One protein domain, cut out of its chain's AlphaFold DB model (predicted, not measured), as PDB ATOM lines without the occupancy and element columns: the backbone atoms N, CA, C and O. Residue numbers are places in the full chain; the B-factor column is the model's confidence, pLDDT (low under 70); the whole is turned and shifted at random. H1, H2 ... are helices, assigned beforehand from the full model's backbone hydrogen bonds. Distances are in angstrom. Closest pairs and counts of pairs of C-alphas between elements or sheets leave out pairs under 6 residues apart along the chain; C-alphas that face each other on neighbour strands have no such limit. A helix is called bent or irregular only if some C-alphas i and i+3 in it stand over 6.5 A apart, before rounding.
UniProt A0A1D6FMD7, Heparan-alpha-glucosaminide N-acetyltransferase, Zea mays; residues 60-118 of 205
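This is residues 60 to 118 of the 205 residues of the protein "Heparan-alpha-glucosaminide N-acetyltransferase" of Zea mays (UniProt A0A1D6FMD7). Two long helices, H2 and H1, lie side by side and run opposite ways as a helical hairpin, and a long loop, residues 79 to 94, joins them at one end. The last part of H2 reaches past H1, so that residues 111 to 118 stick out at the other end. The printed part has 59 residues, with two named helices in the order H1, H2 and no named strand; the class is all helix. The whole is loose, with a radius of gyration of the C-alphas of 14.1 A, and its outline is a rod of 45 by 21 by 13 A.

H2, the longest helix, holds residues 95 to 116, from C-alpha 95 at (-41.434, -15.651, 1.990) to C-alpha 116 at (-25.277, -1.153, -21.795), 32.2 A. It is neither bent nor irregular, but only just: C-alphas 97 and 100 are 6.4 A apart. H1 holds residues 60 to 78 and measures 26.1 A from first to last C-alpha, beginning with C-alpha 60 at (-23.519, -14.218, -9.467).

H2 and H1 touch, with 16 pairs of C-alphas within 8 A. Their closest C-alphas, those of Phe 103 and Thr 68, are 5.7 A apart. Their lines stand at a shallow tilt of 27 degrees, opposite ways, and their centres are 11.7 A apart. The two form a helical hairpin. In H1 every O i to N i+4 pair is within hydrogen-bond range; in H2 16 of 18 are.

The two C-alphas farthest apart, those of Ala 81 and Met 118, are 46.1 A apart. Residues 111 to 118, of which 111 to 116 belong to H2, stand free; the body without them spans 32 by 20 by 11 A. The link from H1 to H2 is long, with 16 residues. The printed part has no cut. Its mean pLDDT is 77.9, and residues 79 to 93 and 117 to 118 are under 70.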
ATOM      1  N   SER A  60     -22.685 -14.516 -10.643       89.38
ATOM      2  CA  SER A  60     -23.519 -14.218  -9.467       89.38
ATOM      3  C   SER A  60     -24.968 -13.889  -9.835       89.38
ATOM      4  O   SER A  60     -25.896 -14.294  -9.137       89.38
ATOM      5  N   LEU A  61     -25.173 -13.205 -10.963       89.00
ATOM      6  CA  LEU A  61     -26.495 -12.825 -11.455       89.00
ATOM      7  C   LEU A  61     -27.282 -14.038 -11.962       89.00
ATOM      8  O   LEU A  61     -28.484 -14.149 -11.721       89.00
ATOM      9  N   ASP A  62     -26.595 -14.948 -12.655       89.50
ATOM     10  CA  ASP A  62     -27.187 -16.183 -13.164       89.50
ATOM     11  C   ASP A  62     -27.579 -17.114 -11.997       89.50
ATOM     12  O   ASP A  62     -28.691 -17.651 -11.994       89.50
ATOM     13  N   VAL A  63     -26.729 -17.231 -10.966       91.56
ATOM     14  CA  VAL A  63     -27.026 -17.992  -9.735       91.56
ATOM     15  C   VAL A  63     -28.204 -17.382  -8.977       91.56
ATOM     16  O   VAL A  63     -29.133 -18.105  -8.620       91.56
ATOM     17  N   PHE A  64     -28.225 -16.061  -8.775       90.25
ATOM     18  CA  PHE A  64     -29.324 -15.401  -8.068       90.25
ATOM     19  C   PHE A  64     -30.652 -15.547  -8.815       90.25
ATOM     20  O   PHE A  64     -31.683 -15.826  -8.206       90.25
ATOM     21  N   ARG A  65     -30.641 -15.439 -10.150       88.62
ATOM     22  CA  ARG A  65     -31.836 -15.712 -10.954       88.62
ATOM     23  C   ARG A  65     -32.327 -17.147 -10.745       88.62
ATOM     24  O   ARG A  65     -33.520 -17.340 -10.526       88.62
ATOM     25  N   GLY A  66     -31.434 -18.136 -10.784       90.19
ATOM     26  CA  GLY A  66     -31.785 -19.534 -10.514       90.19
ATOM     27  C   GLY A  66     -32.386 -19.724  -9.120       90.19
ATOM     28  O   GLY A  66     -33.429 -20.357  -8.981       90.19
ATOM     29  N   PHE A  67     -31.789 -19.090  -8.111       91.69
ATOM     30  CA  PHE A  67     -32.287 -19.099  -6.738       91.69
ATOM     31  C   PHE A  67     -33.704 -18.518  -6.624       91.69
ATOM     32  O   PHE A  67     -34.572 -19.147  -6.026       91.69
ATOM     33  N   THR A  68     -33.984 -17.370  -7.253       89.94
ATOM     34  CA  THR A  68     -35.336 -16.776  -7.230       89.94
ATOM     35  C   THR A  68     -36.396 -17.677  -7.874       89.94
ATOM     36  O   THR A  68     -37.518 -17.735  -7.381       89.94
ATOM     37  N   VAL A  69     -36.046 -18.432  -8.923       89.56
ATOM     38  CA  VAL A  69     -36.956 -19.410  -9.549       89.56
ATOM     39  C   VAL A  69     -37.152 -20.636  -8.657       89.56
ATOM     40  O   VAL A  69     -38.277 -21.103  -8.511       89.56
ATOM     41  N   ALA A  70     -36.089 -21.138  -8.025       90.06
ATOM     42  CA  ALA A  70     -36.192 -22.241  -7.072       90.06
ATOM     43  C   ALA A  70     -37.089 -21.873  -5.881       90.06
ATOM     44  O   ALA A  70     -37.927 -22.672  -5.477       90.06
ATOM     45  N   MET A  71     -36.966 -20.642  -5.374       85.38
ATOM     46  CA  MET A  71     -37.822 -20.128  -4.305       85.38
ATOM     47  C   MET A  71     -39.285 -19.998  -4.752       85.38
ATOM     48  O   MET A  71     -40.175 -20.316  -3.976       85.38
ATOM     49  N   MET A  72     -39.539 -19.587  -6.000       86.94
ATOM     50  CA  MET A  72     -40.895 -19.535  -6.562       86.94
ATOM     51  C   MET A  72     -41.544 -20.922  -6.585       86.94
ATOM     52  O   MET A  72     -42.648 -21.079  -6.083       86.94
ATOM     53  N   ILE A  73     -40.822 -21.940  -7.067       86.25
ATOM     54  CA  ILE A  73     -41.309 -23.328  -7.072       86.25
ATOM     55  C   ILE A  73     -41.535 -23.833  -5.644       86.25
ATOM     56  O   ILE A  73     -42.557 -24.453  -5.372       86.25
ATOM     57  N   LEU A  74     -40.600 -23.563  -4.729       84.00
ATOM     58  CA  LEU A  74     -40.716 -23.980  -3.333       84.00
ATOM     59  C   LEU A  74     -41.950 -23.366  -2.676       84.00
ATOM     60  O   LEU A  74     -42.681 -24.075  -1.999       84.00
ATOM     61  N   VAL A  75     -42.195 -22.072  -2.871       79.75
ATOM     62  CA  VAL A  75     -43.378 -21.390  -2.334       79.75
ATOM     63  C   VAL A  75     -44.663 -21.958  -2.938       79.75
ATOM     64  O   VAL A  75     -45.611 -22.206  -2.198       79.75
ATOM     65  N   ASP A  76     -44.684 -22.199  -4.249       79.12
ATOM     66  CA  ASP A  76     -45.860 -22.722  -4.949       79.12
ATOM     67  C   ASP A  76     -46.198 -24.169  -4.524       79.12
ATOM     68  O   ASP A  76     -47.374 -24.514  -4.413       79.12
ATOM     69  N   ASP A  77     -45.192 -25.008  -4.246       76.94
ATOM     70  CA  ASP A  77     -45.366 -26.418  -3.850       76.94
ATOM     71  C   ASP A  77     -45.548 -26.588  -2.328       76.94
ATOM     72  O   ASP A  77     -46.464 -27.266  -1.858       76.94
ATOM     73  N   ALA A  78     -44.726 -25.909  -1.521       72.44
ATOM     74  CA  ALA A  78     -44.773 -25.988  -0.061       72.44
ATOM     75  C   ALA A  78     -45.854 -25.091   0.563       72.44
ATOM     76  O   ALA A  78     -46.234 -25.313   1.715       72.44
ATOM     77  N   GLY A  79     -46.390 -24.107  -0.168       63.53
ATOM     78  CA  GLY A  79     -47.432 -23.195   0.318       63.53
ATOM     79  C   GLY A  79     -48.750 -23.891   0.677       63.53
ATOM     80  O   GLY A  79     -49.515 -23.380   1.497       63.53
ATOM     81  N   GLY A  80     -49.009 -25.079   0.117       61.81
ATOM     82  CA  GLY A  80     -50.139 -25.926   0.512       61.81
ATOM     83  C   GLY A  80     -49.904 -26.708   1.812       61.81
ATOM     84  O   GLY A  80     -50.850 -26.950   2.557       61.81
ATOM     85  N   ALA A  81     -48.653 -27.079   2.101       65.44
ATOM     86  CA  ALA A  81     -48.276 -27.876   3.272       65.44
ATOM     87  C   ALA A  81     -47.934 -27.016   4.505       65.44
ATOM     88  O   ALA A  81     -48.189 -27.433   5.635       65.44
ATOM     89  N   TRP A  82     -47.403 -25.803   4.302       63.94
ATOM     90  CA  TRP A  82     -47.097 -24.838   5.360       63.94
ATOM     91  C   TRP A  82     -47.769 -23.480   5.109       63.94
ATOM     92  O   TRP A  82     -47.253 -22.659   4.344       63.94
ATOM     93  N   PRO A  83     -48.858 -23.170   5.840       60.72
ATOM     94  CA  PRO A  83     -49.552 -21.884   5.737       60.72
ATOM     95  C   PRO A  83     -48.673 -20.660   6.040       60.72
ATOM     96  O   PRO A  83     -48.993 -19.566   5.598       60.72
ATOM     97  N   GLY A  84     -47.558 -20.828   6.765       60.72
ATOM     98  CA  GLY A  84     -46.611 -19.745   7.072       60.72
ATOM     99  C   GLY A  84     -45.711 -19.311   5.905       60.72
ATOM    100  O   GLY A  84     -45.047 -18.282   6.001       60.72
ATOM    101  N   ILE A  85     -45.673 -20.081   4.812       58.97
ATOM    102  CA  ILE A  85     -44.901 -19.770   3.593       58.97
ATOM    103  C   ILE A  85     -45.816 -19.215   2.491       58.97
ATOM    104  O   ILE A  85     -45.341 -18.539   1.582       58.97
ATOM    105  N   ASN A  86     -47.126 -19.457   2.595       61.81
ATOM    106  CA  ASN A  86     -48.135 -18.992   1.648       61.81
ATOM    107  C   ASN A  86     -48.502 -17.513   1.886       61.81
ATOM    108  O   ASN A  86     -48.161 -16.950   2.925       61.81
ATOM    109  N   HIS A  87     -49.169 -16.856   0.935       60.94
ATOM    110  CA  HIS A  87     -49.510 -15.433   1.045       60.94
ATOM    111  C   HIS A  87     -50.318 -15.129   2.313       60.94
ATOM    112  O   HIS A  87     -51.341 -15.763   2.585       60.94
ATOM    113  N   ALA A  88     -49.873 -14.126   3.076       63.34
ATOM    114  CA  ALA A  88     -50.630 -13.643   4.221       63.34
ATOM    115  C   ALA A  88     -51.927 -12.959   3.735       63.34
ATOM    116  O   ALA A  88     -51.874 -12.110   2.846       63.34
ATOM    117  N   PRO A  89     -53.099 -13.271   4.316       58.94
ATOM    118  CA  PRO A  89     -54.372 -12.726   3.845       58.94
ATOM    119  C   PRO A  89     -54.576 -11.237   4.170       58.94
ATOM    120  O   PRO A  89     -55.393 -10.599   3.507       58.94
ATOM    121  N   TRP A  90     -53.882 -10.669   5.172       59.41
ATOM    122  CA  TRP A  90     -54.056  -9.244   5.508       59.41
ATOM    123  C   TRP A  90     -52.938  -8.592   6.338       59.41
ATOM    124  O   TRP A  90     -52.493  -7.500   6.000       59.41
ATOM    125  N   PHE A  91     -52.452  -9.249   7.396       56.28
ATOM    126  CA  PHE A  91     -51.347  -8.753   8.226       56.28
ATOM    127  C   PHE A  91     -50.294  -9.846   8.387       56.28
ATOM    128  O   PHE A  91     -50.557 -10.894   8.972       56.28
ATOM    129  N   GLY A  92     -49.113  -9.598   7.834       63.25
ATOM    130  CA  GLY A  92     -48.002 -10.539   7.797       63.25
ATOM    131  C   GLY A  92     -47.188 -10.338   6.527       63.25
ATOM    132  O   GLY A  92     -47.700  -9.826   5.537       63.25
ATOM    133  N   VAL A  93     -45.915 -10.711   6.576       67.62
ATOM    134  CA  VAL A  93     -45.061 -10.800   5.393       67.62
ATOM    135  C   VAL A  93     -44.536 -12.220   5.354       67.62
ATOM    136  O   VAL A  93     -43.910 -12.662   6.321       67.62
ATOM    137  N   THR A  94     -44.807 -12.941   4.274       75.38
ATOM    138  CA  THR A  94     -44.297 -14.300   4.092       75.38
ATOM    139  C   THR A  94     -43.217 -14.334   3.029       75.38
ATOM    140  O   THR A  94     -42.962 -13.370   2.305       75.38
ATOM    141  N   VAL A  95     -42.518 -15.464   2.956       73.31
ATOM    142  CA  VAL A  95     -41.434 -15.651   1.990       73.31
ATOM    143  C   VAL A  95     -41.942 -15.455   0.556       73.31
ATOM    144  O   VAL A  95     -41.232 -14.854  -0.251       73.31
ATOM    145  N   ALA A  96     -43.185 -15.862   0.269       78.69
ATOM    146  CA  ALA A  96     -43.855 -15.678  -1.019       78.69
ATOM    147  C   ALA A  96     -43.870 -14.220  -1.502       78.69
ATOM    148  O   ALA A  96     -43.661 -13.950  -2.688       78.69
ATOM    149  N   ASP A  97     -44.062 -13.276  -0.582       82.38
ATOM    150  CA  ASP A  97     -44.230 -11.859  -0.904       82.38
ATOM    151  C   ASP A  97     -42.918 -11.216  -1.378       82.38
ATOM    152  O   ASP A  97     -42.938 -10.263  -2.158       82.38
ATOM    153  N   PHE A  98     -41.767 -11.766  -0.973       82.69
ATOM    154  CA  PHE A  98     -40.445 -11.282  -1.381       82.69
ATOM    155  C   PHE A  98     -39.940 -11.887  -2.694       82.69
ATOM    156  O   PHE A  98     -39.113 -11.266  -3.369       82.69
ATOM    157  N   VAL A  99     -40.432 -13.067  -3.088       85.06
ATOM    158  CA  VAL A  99     -39.958 -13.756  -4.302       85.06
ATOM    159  C   VAL A  99     -40.238 -12.921  -5.546       85.06
ATOM    160  O   VAL A  99     -39.346 -12.719  -6.372       85.06
ATOM    161  N   MET A 100     -41.461 -12.403  -5.674       83.31
ATOM    162  CA  MET A 100     -41.878 -11.665  -6.866       83.31
ATOM    163  C   MET A 100     -41.090 -10.350  -7.051       83.31
ATOM    164  O   MET A 100     -40.521 -10.163  -8.133       83.31
ATOM    165  N   PRO A 101     -40.934  -9.483  -6.028       85.56
ATOM    166  CA  PRO A 101     -40.069  -8.305  -6.115       85.56
ATOM    167  C   PRO A 101     -38.599  -8.639  -6.409       85.56
ATOM    168  O   PRO A 101     -37.993  -8.004  -7.275       85.56
ATOM    169  N   ALA A 102     -38.024  -9.652  -5.748       86.50
ATOM    170  CA  ALA A 102     -36.624 -10.037  -5.949       86.50
ATOM    171  C   ALA A 102     -36.358 -10.547  -7.376       86.50
ATOM    172  O   ALA A 102     -35.353 -10.196  -8.002       86.50
ATOM    173  N   PHE A 103     -37.283 -11.337  -7.920       87.94
ATOM    174  CA  PHE A 103     -37.214 -11.854  -9.282       87.94
ATOM    175  C   PHE A 103     -37.316 -10.740 -10.338       87.94
ATOM    176  O   PHE A 103     -36.533 -10.704 -11.293       87.94
ATOM    177  N   LEU A 104     -38.244  -9.793 -10.165       86.50
ATOM    178  CA  LEU A 104     -38.367  -8.648 -11.072       86.50
ATOM    179  C   LEU A 104     -37.118  -7.761 -11.033       86.50
ATOM    180  O   LEU A 104     -36.631  -7.345 -12.087       86.50
ATOM    181  N   PHE A 105     -36.560  -7.537  -9.843       88.31
ATOM    182  CA  PHE A 105     -35.337  -6.763  -9.669       88.31
ATOM    183  C   PHE A 105     -34.156  -7.381 -10.428       88.31
ATOM    184  O   PHE A 105     -33.531  -6.707 -11.252       88.31
ATOM    185  N   ILE A 106     -33.878  -8.678 -10.237       89.75
ATOM    186  CA  ILE A 106     -32.726  -9.310 -10.892       89.75
ATOM    187  C   ILE A 106     -32.874  -9.359 -12.414       89.75
ATOM    188  O   ILE A 106     -31.894  -9.160 -13.139       89.75
ATOM    189  N   ILE A 107     -34.083  -9.587 -12.931       88.06
ATOM    190  CA  ILE A 107     -34.339  -9.559 -14.377       88.06
ATOM    191  C   ILE A 107     -34.108  -8.160 -14.944       88.06
ATOM    192  O   ILE A 107     -33.485  -8.051 -16.003       88.06
ATOM    193  N   GLY A 108     -34.542  -7.114 -14.238       86.81
ATOM    194  CA  GLY A 108     -34.294  -5.722 -14.611       86.81
ATOM    195  C   GLY A 108     -32.802  -5.403 -14.693       86.81
ATOM    196  O   GLY A 108     -32.320  -4.978 -15.743       86.81
ATOM    197  N   VAL A 109     -32.043  -5.713 -13.637       86.31
ATOM    198  CA  VAL A 109     -30.580  -5.519 -13.601       86.31
ATOM    199  C   VAL A 109     -29.893  -6.296 -14.727       86.31
ATOM    200  O   VAL A 109     -29.028  -5.767 -15.425       86.31
ATOM    201  N   SER A 110     -30.320  -7.538 -14.972       85.38
ATOM    202  CA  SER A 110     -29.803  -8.352 -16.078       85.38
ATOM    203  C   SER A 110     -30.034  -7.712 -17.442       85.38
ATOM    204  O   SER A 110     -29.171  -7.795 -18.313       85.38
ATOM    205  N   ALA A 111     -31.213  -7.124 -17.660       82.62
ATOM    206  CA  ALA A 111     -31.544  -6.465 -18.915       82.62
ATOM    207  C   ALA A 111     -30.671  -5.220 -19.122       82.62
ATOM    208  O   ALA A 111     -30.058  -5.095 -20.181       82.62
ATOM    209  N   ALA A 112     -30.534  -4.369 -18.101       81.56
ATOM    210  CA  ALA A 112     -29.715  -3.155 -18.165       81.56
ATOM    211  C   ALA A 112     -28.248  -3.464 -18.526       81.56
ATOM    212  O   ALA A 112     -27.695  -2.892 -19.465       81.56
ATOM    213  N   LEU A 113     -27.640  -4.471 -17.884       81.25
ATOM    214  CA  LEU A 113     -26.261  -4.891 -18.182       81.25
ATOM    215  C   LEU A 113     -26.067  -5.381 -19.627       81.25
ATOM    216  O   LEU A 113     -24.998  -5.189 -20.210       81.25
ATOM    217  N   VAL A 114     -27.084  -6.016 -20.213       78.88
ATOM    218  CA  VAL A 114     -27.038  -6.515 -21.595       78.88
ATOM    219  C   VAL A 114     -27.127  -5.371 -22.605       78.88
ATOM    220  O   VAL A 114     -26.414  -5.397 -23.610       78.88
ATOM    221  N   PHE A 115     -27.977  -4.374 -22.357       74.00
ATOM    222  CA  PHE A 115     -28.165  -3.248 -23.275       74.00
ATOM    223  C   PHE A 115     -27.058  -2.200 -23.173       74.00
ATOM    224  O   PHE A 115     -26.651  -1.678 -24.208       74.00
ATOM    225  N   LYS A 116     -26.458  -2.010 -21.992       71.31
ATOM    226  CA  LYS A 116     -25.277  -1.153 -21.795       71.31
ATOM    227  C   LYS A 116     -24.085  -1.529 -22.689       71.31
ATOM    228  O   LYS A 116     -23.273  -0.677 -23.029       71.31
ATOM    229  N   LYS A 117     -23.964  -2.800 -23.092       64.50
ATOM    230  CA  LYS A 117     -22.880  -3.290 -23.966       64.50
ATOM    231  C   LYS A 117     -23.175  -3.164 -25.473       64.50
ATOM    232  O   LYS A 117     -22.301  -3.488 -26.274       64.50
ATOM    233  N   MET A 118     -24.373  -2.742 -25.894       65.69
ATOM    234  CA  MET A 118     -24.734  -2.676 -27.318       65.69
ATOM    235  C   MET A 118     -24.549  -1.268 -27.893       65.69
ATOM    236  O   MET A 118     -25.324  -0.365 -27.607       65.69
TER     237      MET A 118